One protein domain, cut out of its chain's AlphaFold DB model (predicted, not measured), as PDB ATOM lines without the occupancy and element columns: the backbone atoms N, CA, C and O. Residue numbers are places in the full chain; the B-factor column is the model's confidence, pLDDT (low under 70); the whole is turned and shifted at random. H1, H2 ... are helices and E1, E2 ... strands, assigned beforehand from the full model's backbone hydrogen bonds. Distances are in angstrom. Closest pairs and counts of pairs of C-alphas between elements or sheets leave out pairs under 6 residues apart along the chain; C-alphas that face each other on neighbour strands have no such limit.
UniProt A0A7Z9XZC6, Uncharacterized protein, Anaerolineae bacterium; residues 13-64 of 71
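AT A GLANCE: This is residues 13 to 64 of the 71 residues of an uncharacterized protein of Anaerolineae bacterium (UniProt A0A7Z9XZC6). A long, strongly twisted hairpin of two strands, E1 and E2, makes the longest axis; at one end the short strand E3 folds back beside E2, and the helix H1 crosses that end of the sheet. Residues 58 to 64, of which 58 to 63 belong to H1, stick out free. The 52 printed residues hold E1, E2, E3 and H1 in that order, in a mixed class; the antiparallel sheet runs E1, E2, E3. The whole is loose, with a radius of gyration of the C-alphas of 13.4 A and spans of 39 by 27 by 18 A.

HOW THE PARTS SIT: E1, residues 16 to 25, and E2, residues 28 to 40, form an antiparallel hairpin at 160 degrees, with N 17 and O 37 2.9 A apart, within hydrogen-bond range. E2 and E3, residues 44 to 47, form a second antiparallel hairpin at 121 degrees, with N 40 and O 44 at 2.8 A. The three strands are a meander, each the antiparallel neighbour of the one before; the edge strands E1 and E3 are apart. H1, residues 50 to 63, is on one face of this sheet, making two layers, at a height over the sheet of 10.6 A. It lies over E1 and E2 and runs across the strands, at 83 degrees to E1 on the local plane. The closest C-alphas of E2 and H1 are those of Thr 36 and Arg 53, 6.3 A apart. In H1 every O i to N i+4 pair is within hydrogen-bond range.

IN THESE COORDINATES: E1 begins at C-alpha 16 (188.629, 141.163, 215.138) and is 29.9 A long. E2 is 35.6 A, E3 10.1 A and H1 20.0 A, ending at C-alpha 63 (180.067, 153.523, 217.308).

THE WHOLE: The farthest C-alphas, of Asp 26 and Asp 41, are 40.3 A apart. The printed part has no cut, the three links are tight, and no printed residue is under 70 in pLDDT.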
ATOM      1  N   PRO A  13     190.301 144.501 219.845       84.50
ATOM      2  CA  PRO A  13     189.769 145.267 218.712       84.50
ATOM      3  C   PRO A  13     190.558 145.109 217.407       84.50
ATOM      4  O   PRO A  13     189.986 145.215 216.328       84.50
ATOM      5  N   THR A  14     191.869 144.865 217.486       84.50
ATOM      6  CA  THR A  14     192.714 144.676 216.293       84.50
ATOM      7  C   THR A  14     192.723 143.243 215.766       84.50
ATOM      8  O   THR A  14     192.943 143.026 214.576       84.50
ATOM      9  N   SER A  15     192.414 142.269 216.625       89.00
ATOM     10  CA  SER A  15     192.314 140.855 216.248       89.00
ATOM     11  C   SER A  15     190.964 140.491 215.617       89.00
ATOM     12  O   SER A  15     190.815 139.390 215.087       89.00
ATOM     13  N   GLN A  16     189.966 141.372 215.695       91.88
ATOM     14  CA  GLN A  16     188.629 141.163 215.138       91.88
ATOM     15  C   GLN A  16     188.592 141.511 213.643       91.88
ATOM     16  O   GLN A  16     189.266 142.434 213.187       91.88
ATOM     17  N   THR A  17     187.789 140.784 212.864       90.50
ATOM     18  CA  THR A  17     187.624 141.060 211.433       90.50
ATOM     19  C   THR A  17     186.214 140.760 210.929       90.50
ATOM     20  O   THR A  17     185.520 139.884 211.454       90.50
ATOM     21  N   PHE A  18     185.827 141.468 209.870       91.12
ATOM     22  CA  PHE A  18     184.649 141.186 209.059       91.12
ATOM     23  C   PHE A  18     185.097 140.690 207.686       91.12
ATOM     24  O   PHE A  18     186.050 141.220 207.112       91.12
ATOM     25  N   ILE A  19     184.410 139.675 207.171       90.62
ATOM     26  CA  ILE A  19     184.530 139.239 205.783       90.62
ATOM     27  C   ILE A  19     183.143 139.355 205.161       90.62
ATOM     28  O   ILE A  19     182.249 138.559 205.460       90.62
ATOM     29  N   ASP A  20     182.984 140.365 204.314       92.31
ATOM     30  CA  ASP A  20     181.750 140.655 203.594       92.31
ATOM     31  C   ASP A  20     181.768 139.962 202.233       92.31
ATOM     32  O   ASP A  20     182.643 140.217 201.401       92.31
ATOM     33  N   THR A  21     180.800 139.080 201.991       94.56
ATOM     34  CA  THR A  21     180.616 138.449 200.681       94.56
ATOM     35  C   THR A  21     179.367 139.006 200.019       94.56
ATOM     36  O   THR A  21     178.266 138.899 200.554       94.56
ATOM     37  N   TYR A  22     179.540 139.574 198.828       96.56
ATOM     38  CA  TYR A  22     178.451 140.106 198.018       96.56
ATOM     39  C   TYR A  22     178.255 139.231 196.782       96.56
ATOM     40  O   TYR A  22     179.166 139.094 195.961       96.56
ATOM     41  N   LEU A  23     177.064 138.655 196.627       97.19
ATOM     42  CA  LEU A  23     176.705 137.888 195.436       97.19
ATOM     43  C   LEU A  23     175.939 138.781 194.466       97.19
ATOM     44  O   LEU A  23     174.807 139.175 194.746       97.19
ATOM     45  N   PHE A  24     176.535 139.047 193.308       97.94
ATOM     46  CA  PHE A  24     175.884 139.762 192.216       97.94
ATOM     47  C   PHE A  24     175.546 138.817 191.064       97.94
ATOM     48  O   PHE A  24     176.351 137.969 190.683       97.94
ATOM     49  N   TYR A  25     174.371 139.005 190.474       97.56
ATOM     50  CA  TYR A  25     173.952 138.328 189.252       97.56
ATOM     51  C   TYR A  25     173.155 139.297 188.386       97.56
ATOM     52  O   TYR A  25     172.283 140.003 188.890       97.56
ATOM     53  N   ASP A  26     173.468 139.345 187.091       97.62
ATOM     54  CA  ASP A  26     172.821 140.242 186.122       97.62
ATOM     55  C   ASP A  26     172.754 141.712 186.595       97.62
ATOM     56  O   ASP A  26     171.721 142.379 186.563       97.62
ATOM     57  N   GLY A  27     173.868 142.207 187.148       97.00
ATOM     58  CA  GLY A  27     173.973 143.573 187.675       97.00
ATOM     59  C   GLY A  27     173.164 143.846 188.950       97.00
ATOM     60  O   GLY A  27     173.131 144.986 189.408       97.00
ATOM     61  N   ARG A  28     172.525 142.833 189.546       96.88
ATOM     62  CA  ARG A  28     171.727 142.956 190.773       96.88
ATOM     63  C   ARG A  28     172.419 142.279 191.947       96.88
ATOM     64  O   ARG A  28     172.958 141.184 191.803       96.88
ATOM     65  N   LEU A  29     172.372 142.922 193.114       97.44
ATOM     66  CA  LEU A  29     172.799 142.323 194.377       97.44
ATOM     67  C   LEU A  29     171.753 141.292 194.815       97.44
ATOM     68  O   LEU A  29     170.599 141.649 195.045       97.44
ATOM     69  N   LEU A  30     172.154 140.026 194.898       97.12
ATOM     70  CA  LEU A  30     171.285 138.921 195.298       97.12
ATOM     71  C   LEU A  30     171.474 138.509 196.754       97.12
ATOM     72  O   LEU A  30     170.509 138.086 197.382       97.12
ATOM     73  N   ASN A  31     172.700 138.593 197.277       97.50
ATOM     74  CA  ASN A  31     172.984 138.207 198.655       97.50
ATOM     75  C   ASN A  31     174.103 139.046 199.273       97.50
ATOM     76  O   ASN A  31     175.022 139.478 198.572       97.50
ATOM     77  N   VAL A  32     174.025 139.213 200.592       96.50
ATOM     78  CA  VAL A  32     175.068 139.796 201.435       96.50
ATOM     79  C   VAL A  32     175.278 138.864 202.619       96.50
ATOM     80  O   VAL A  32     174.398 138.740 203.468       96.50
ATOM     81  N   ASP A  33     176.451 138.247 202.691       95.50
ATOM     82  CA  ASP A  33     176.849 137.425 203.827       95.50
ATOM     83  C   ASP A  33     177.901 138.163 204.654       95.50
ATOM     84  O   ASP A  33     178.973 138.510 204.156       95.50
ATOM     85  N   LEU A  34     177.595 138.368 205.936       93.50
ATOM     86  CA  LEU A  34     178.495 138.995 206.899       93.50
ATOM     87  C   LEU A  34     179.107 137.933 207.814       93.50
ATOM     88  O   LEU A  34     178.470 137.477 208.778       93.50
ATOM     89  N   TRP A  35     180.356 137.564 207.551       94.81
ATOM     90  CA  TRP A  35     181.113 136.647 208.396       94.81
ATOM     91  C   TRP A  35     181.986 137.411 209.397       94.81
ATOM     92  O   TRP A  35     182.646 138.388 209.055       94.81
ATOM     93  N   THR A  36     181.987 136.955 210.651       94.44
ATOM     94  CA  THR A  36     182.738 137.565 211.758       94.44
ATOM     95  C   THR A  36     183.822 136.618 212.244       94.44
ATOM     96  O   THR A  36     183.529 135.478 212.629       94.44
ATOM     97  N   GLY A  37     185.060 137.102 212.245       92.88
ATOM     98  CA  GLY A  37     186.237 136.312 212.568       92.88
ATOM     99  C   GLY A  37     187.074 136.894 213.690       92.88
ATOM    100  O   GLY A  37     187.146 138.111 213.873       92.88
ATOM    101  N   LEU A  38     187.759 136.001 214.398       92.19
ATOM    102  CA  LEU A  38     188.820 136.346 215.330       92.19
ATOM    103  C   LEU A  38     190.135 135.749 214.836       92.19
ATOM    104  O   LEU A  38     190.219 134.552 214.547       92.19
ATOM    105  N   ASN A  39     191.156 136.592 214.755       89.12
ATOM    106  CA  ASN A  39     192.517 136.177 214.489       89.12
ATOM    107  C   ASN A  39     193.138 135.591 215.758       89.12
ATOM    108  O   ASN A  39     193.225 136.259 216.790       89.12
ATOM    109  N   VAL A  40     193.542 134.330 215.669       84.75
ATOM    110  CA  VAL A  40     194.218 133.572 216.717       84.75
ATOM    111  C   VAL A  40     195.544 133.049 216.169       84.75
ATOM    112  O   VAL A  40     195.711 132.903 214.961       84.75
ATOM    113  N   ASP A  41     196.504 132.783 217.051       81.69
ATOM    114  CA  ASP A  41     197.747 132.079 216.714       81.69
ATOM    115  C   ASP A  41     198.512 132.625 215.482       81.69
ATOM    116  O   ASP A  41     198.994 131.845 214.664       81.69
ATOM    117  N   TYR A  42     198.642 133.952 215.348       73.50
ATOM    118  CA  TYR A  42     199.395 134.619 214.271       73.50
ATOM    119  C   TYR A  42     198.903 134.286 212.853       73.50
ATOM    120  O   TYR A  42     199.609 133.671 212.054       73.50
ATOM    121  N   GLY A  43     197.695 134.750 212.521       74.44
ATOM    122  CA  GLY A  43     197.151 134.700 211.160       74.44
ATOM    123  C   GLY A  43     196.147 133.574 210.924       74.44
ATOM    124  O   GLY A  43     195.632 133.431 209.812       74.44
ATOM    125  N   ARG A  44     195.811 132.784 211.950       84.69
ATOM    126  CA  ARG A  44     194.727 131.807 211.854       84.69
ATOM    127  C   ARG A  44     193.406 132.486 212.183       84.69
ATOM    128  O   ARG A  44     193.116 132.818 213.326       84.69
ATOM    129  N   LEU A  45     192.551 132.619 211.182       88.75
ATOM    130  CA  LEU A  45     191.184 133.074 211.394       88.75
ATOM    131  C   LEU A  45     190.309 131.914 211.872       88.75
ATOM    132  O   LEU A  45     190.256 130.854 211.244       88.75
ATOM    133  N   ARG A  46     189.587 132.132 212.971       92.81
ATOM    134  CA  ARG A  46     188.448 131.295 213.355       92.81
ATOM    135  C   ARG A  46     187.161 132.096 213.288       92.81
ATOM    136  O   ARG A  46     187.169 133.311 213.476       92.81
ATOM    137  N   GLN A  47     186.052 131.398 213.095       95.19
ATOM    138  CA  GLN A  47     184.741 132.008 213.257       95.19
ATOM    139  C   GLN A  47     184.512 132.357 214.733       95.19
ATOM    140  O   GLN A  47     184.907 131.606 215.634       95.19
ATOM    141  N   MET A  48     183.911 133.518 214.966       95.88
ATOM    142  CA  MET A  48     183.470 133.935 216.298       95.88
ATOM    143  C   MET A  48     182.337 133.048 216.817       95.88
ATOM    144  O   MET A  48     181.542 132.529 216.027       95.88
ATOM    145  N   THR A  49     182.246 132.899 218.140       97.06
ATOM    146  CA  THR A  49     181.039 132.334 218.760       97.06
ATOM    147  C   THR A  49     179.858 133.299 218.587       97.06
ATOM    148  O   THR A  49     180.066 134.474 218.257       97.06
ATOM    149  N   PRO A  50     178.608 132.843 218.782       97.00
ATOM    150  CA  PRO A  50     177.443 133.725 218.721       97.00
ATOM    151  C   PRO A  50     177.548 134.939 219.656       97.00
ATOM    152  O   PRO A  50     177.184 136.042 219.260       97.00
ATOM    153  N   GLU A  51     178.104 134.749 220.851       97.38
ATOM    154  CA  GLU A  51     178.273 135.792 221.867       97.38
ATOM    155  C   GLU A  51     179.323 136.820 221.429       97.38
ATOM    156  O   GLU A  51     179.043 138.013 221.380       97.38
ATOM    157  N   GLU A  52     180.502 136.361 220.997       95.88
ATOM    158  CA  GLU A  52     181.567 137.239 220.485       95.88
ATOM    159  C   GLU A  52     181.105 138.053 219.272       95.88
ATOM    160  O   GLU A  52     181.438 139.232 219.130       95.88
ATOM    161  N   ARG A  53     180.324 137.420 218.388       95.56
ATOM    162  CA  ARG A  53     179.712 138.087 217.240       95.56
ATOM    163  C   ARG A  53     178.746 139.175 217.698       95.56
ATOM    164  O   ARG A  53     178.771 140.263 217.130       95.56
ATOM    165  N   GLN A  54     177.884 138.879 218.669       96.31
ATOM    166  CA  GLN A  54     176.915 139.841 219.186       96.31
ATOM    167  C   GLN A  54     177.620 141.062 219.784       96.31
ATOM    168  O   GLN A  54     177.271 142.185 219.424       96.31
ATOM    169  N   ASP A  55     178.642 140.850 220.612       95.19
ATOM    170  CA  ASP A  55     179.409 141.931 221.240       95.19
ATOM    171  C   ASP A  55     180.106 142.815 220.198       95.19
ATOM    172  O   ASP A  55     180.035 144.046 220.257       95.19
ATOM    173  N   LEU A  56     180.739 142.195 219.194       93.38
ATOM    174  CA  LEU A  56     181.372 142.925 218.099       93.38
ATOM    175  C   LEU A  56     180.344 143.767 217.332       93.38
ATOM    176  O   LEU A  56     180.563 144.961 217.129       93.38
ATOM    177  N   LEU A  57     179.223 143.172 216.918       93.12
ATOM    178  CA  LEU A  57     178.197 143.887 216.159       93.12
ATOM    179  C   LEU A  57     177.606 145.042 216.968       93.12
ATOM    180  O   LEU A  57     177.501 146.144 216.437       93.12
ATOM    181  N   GLN A  58     177.289 144.820 218.244       93.25
ATOM    182  CA  GLN A  58     176.780 145.858 219.135       93.25
ATOM    183  C   GLN A  58     177.752 147.042 219.210       93.25
ATOM    184  O   GLN A  58     177.342 148.177 218.982       93.25
ATOM    185  N   SER A  59     179.047 146.778 219.419       91.44
ATOM    186  CA  SER A  59     180.064 147.837 219.485       91.44
ATOM    187  C   SER A  59     180.173 148.646 218.188       91.44
ATOM    188  O   SER A  59     180.363 149.862 218.220       91.44
ATOM    189  N   VAL A  60     180.019 147.989 217.033       90.44
ATOM    190  CA  VAL A  60     180.047 148.651 215.725       90.44
ATOM    191  C   VAL A  60     178.804 149.506 215.524       90.44
ATOM    192  O   VAL A  60     178.936 150.641 215.073       90.44
ATOM    193  N   PHE A  61     177.619 149.000 215.877       90.06
ATOM    194  CA  PHE A  61     176.383 149.771 215.764       90.06
ATOM    195  C   PHE A  61     176.362 150.970 216.715       90.06
ATOM    196  O   PHE A  61     175.969 152.050 216.295       90.06
ATOM    197  N   GLU A  62     176.844 150.824 217.949       90.12
ATOM    198  CA  GLU A  62     176.963 151.930 218.911       90.12
ATOM    199  C   GLU A  62     177.959 153.006 218.466       90.12
ATOM    200  O   GLU A  62     177.726 154.195 218.676       90.12
ATOM    201  N   ALA A  63     179.076 152.599 217.854       89.19
ATOM    202  CA  ALA A  63     180.067 153.523 217.308       89.19
ATOM    203  C   ALA A  63     179.620 154.155 215.983       89.19
ATOM    204  O   ALA A  63     180.129 155.208 215.593       89.19
ATOM    205  N   SER A  64     178.704 153.507 215.264       84.94
ATOM    206  CA  SER A  64     178.100 154.076 214.071       84.94
ATOM    207  C   SER A  64     177.046 155.103 214.480       84.94
ATOM    208  O   SER A  64     176.231 154.844 215.356       84.94
TER     209      SER A  64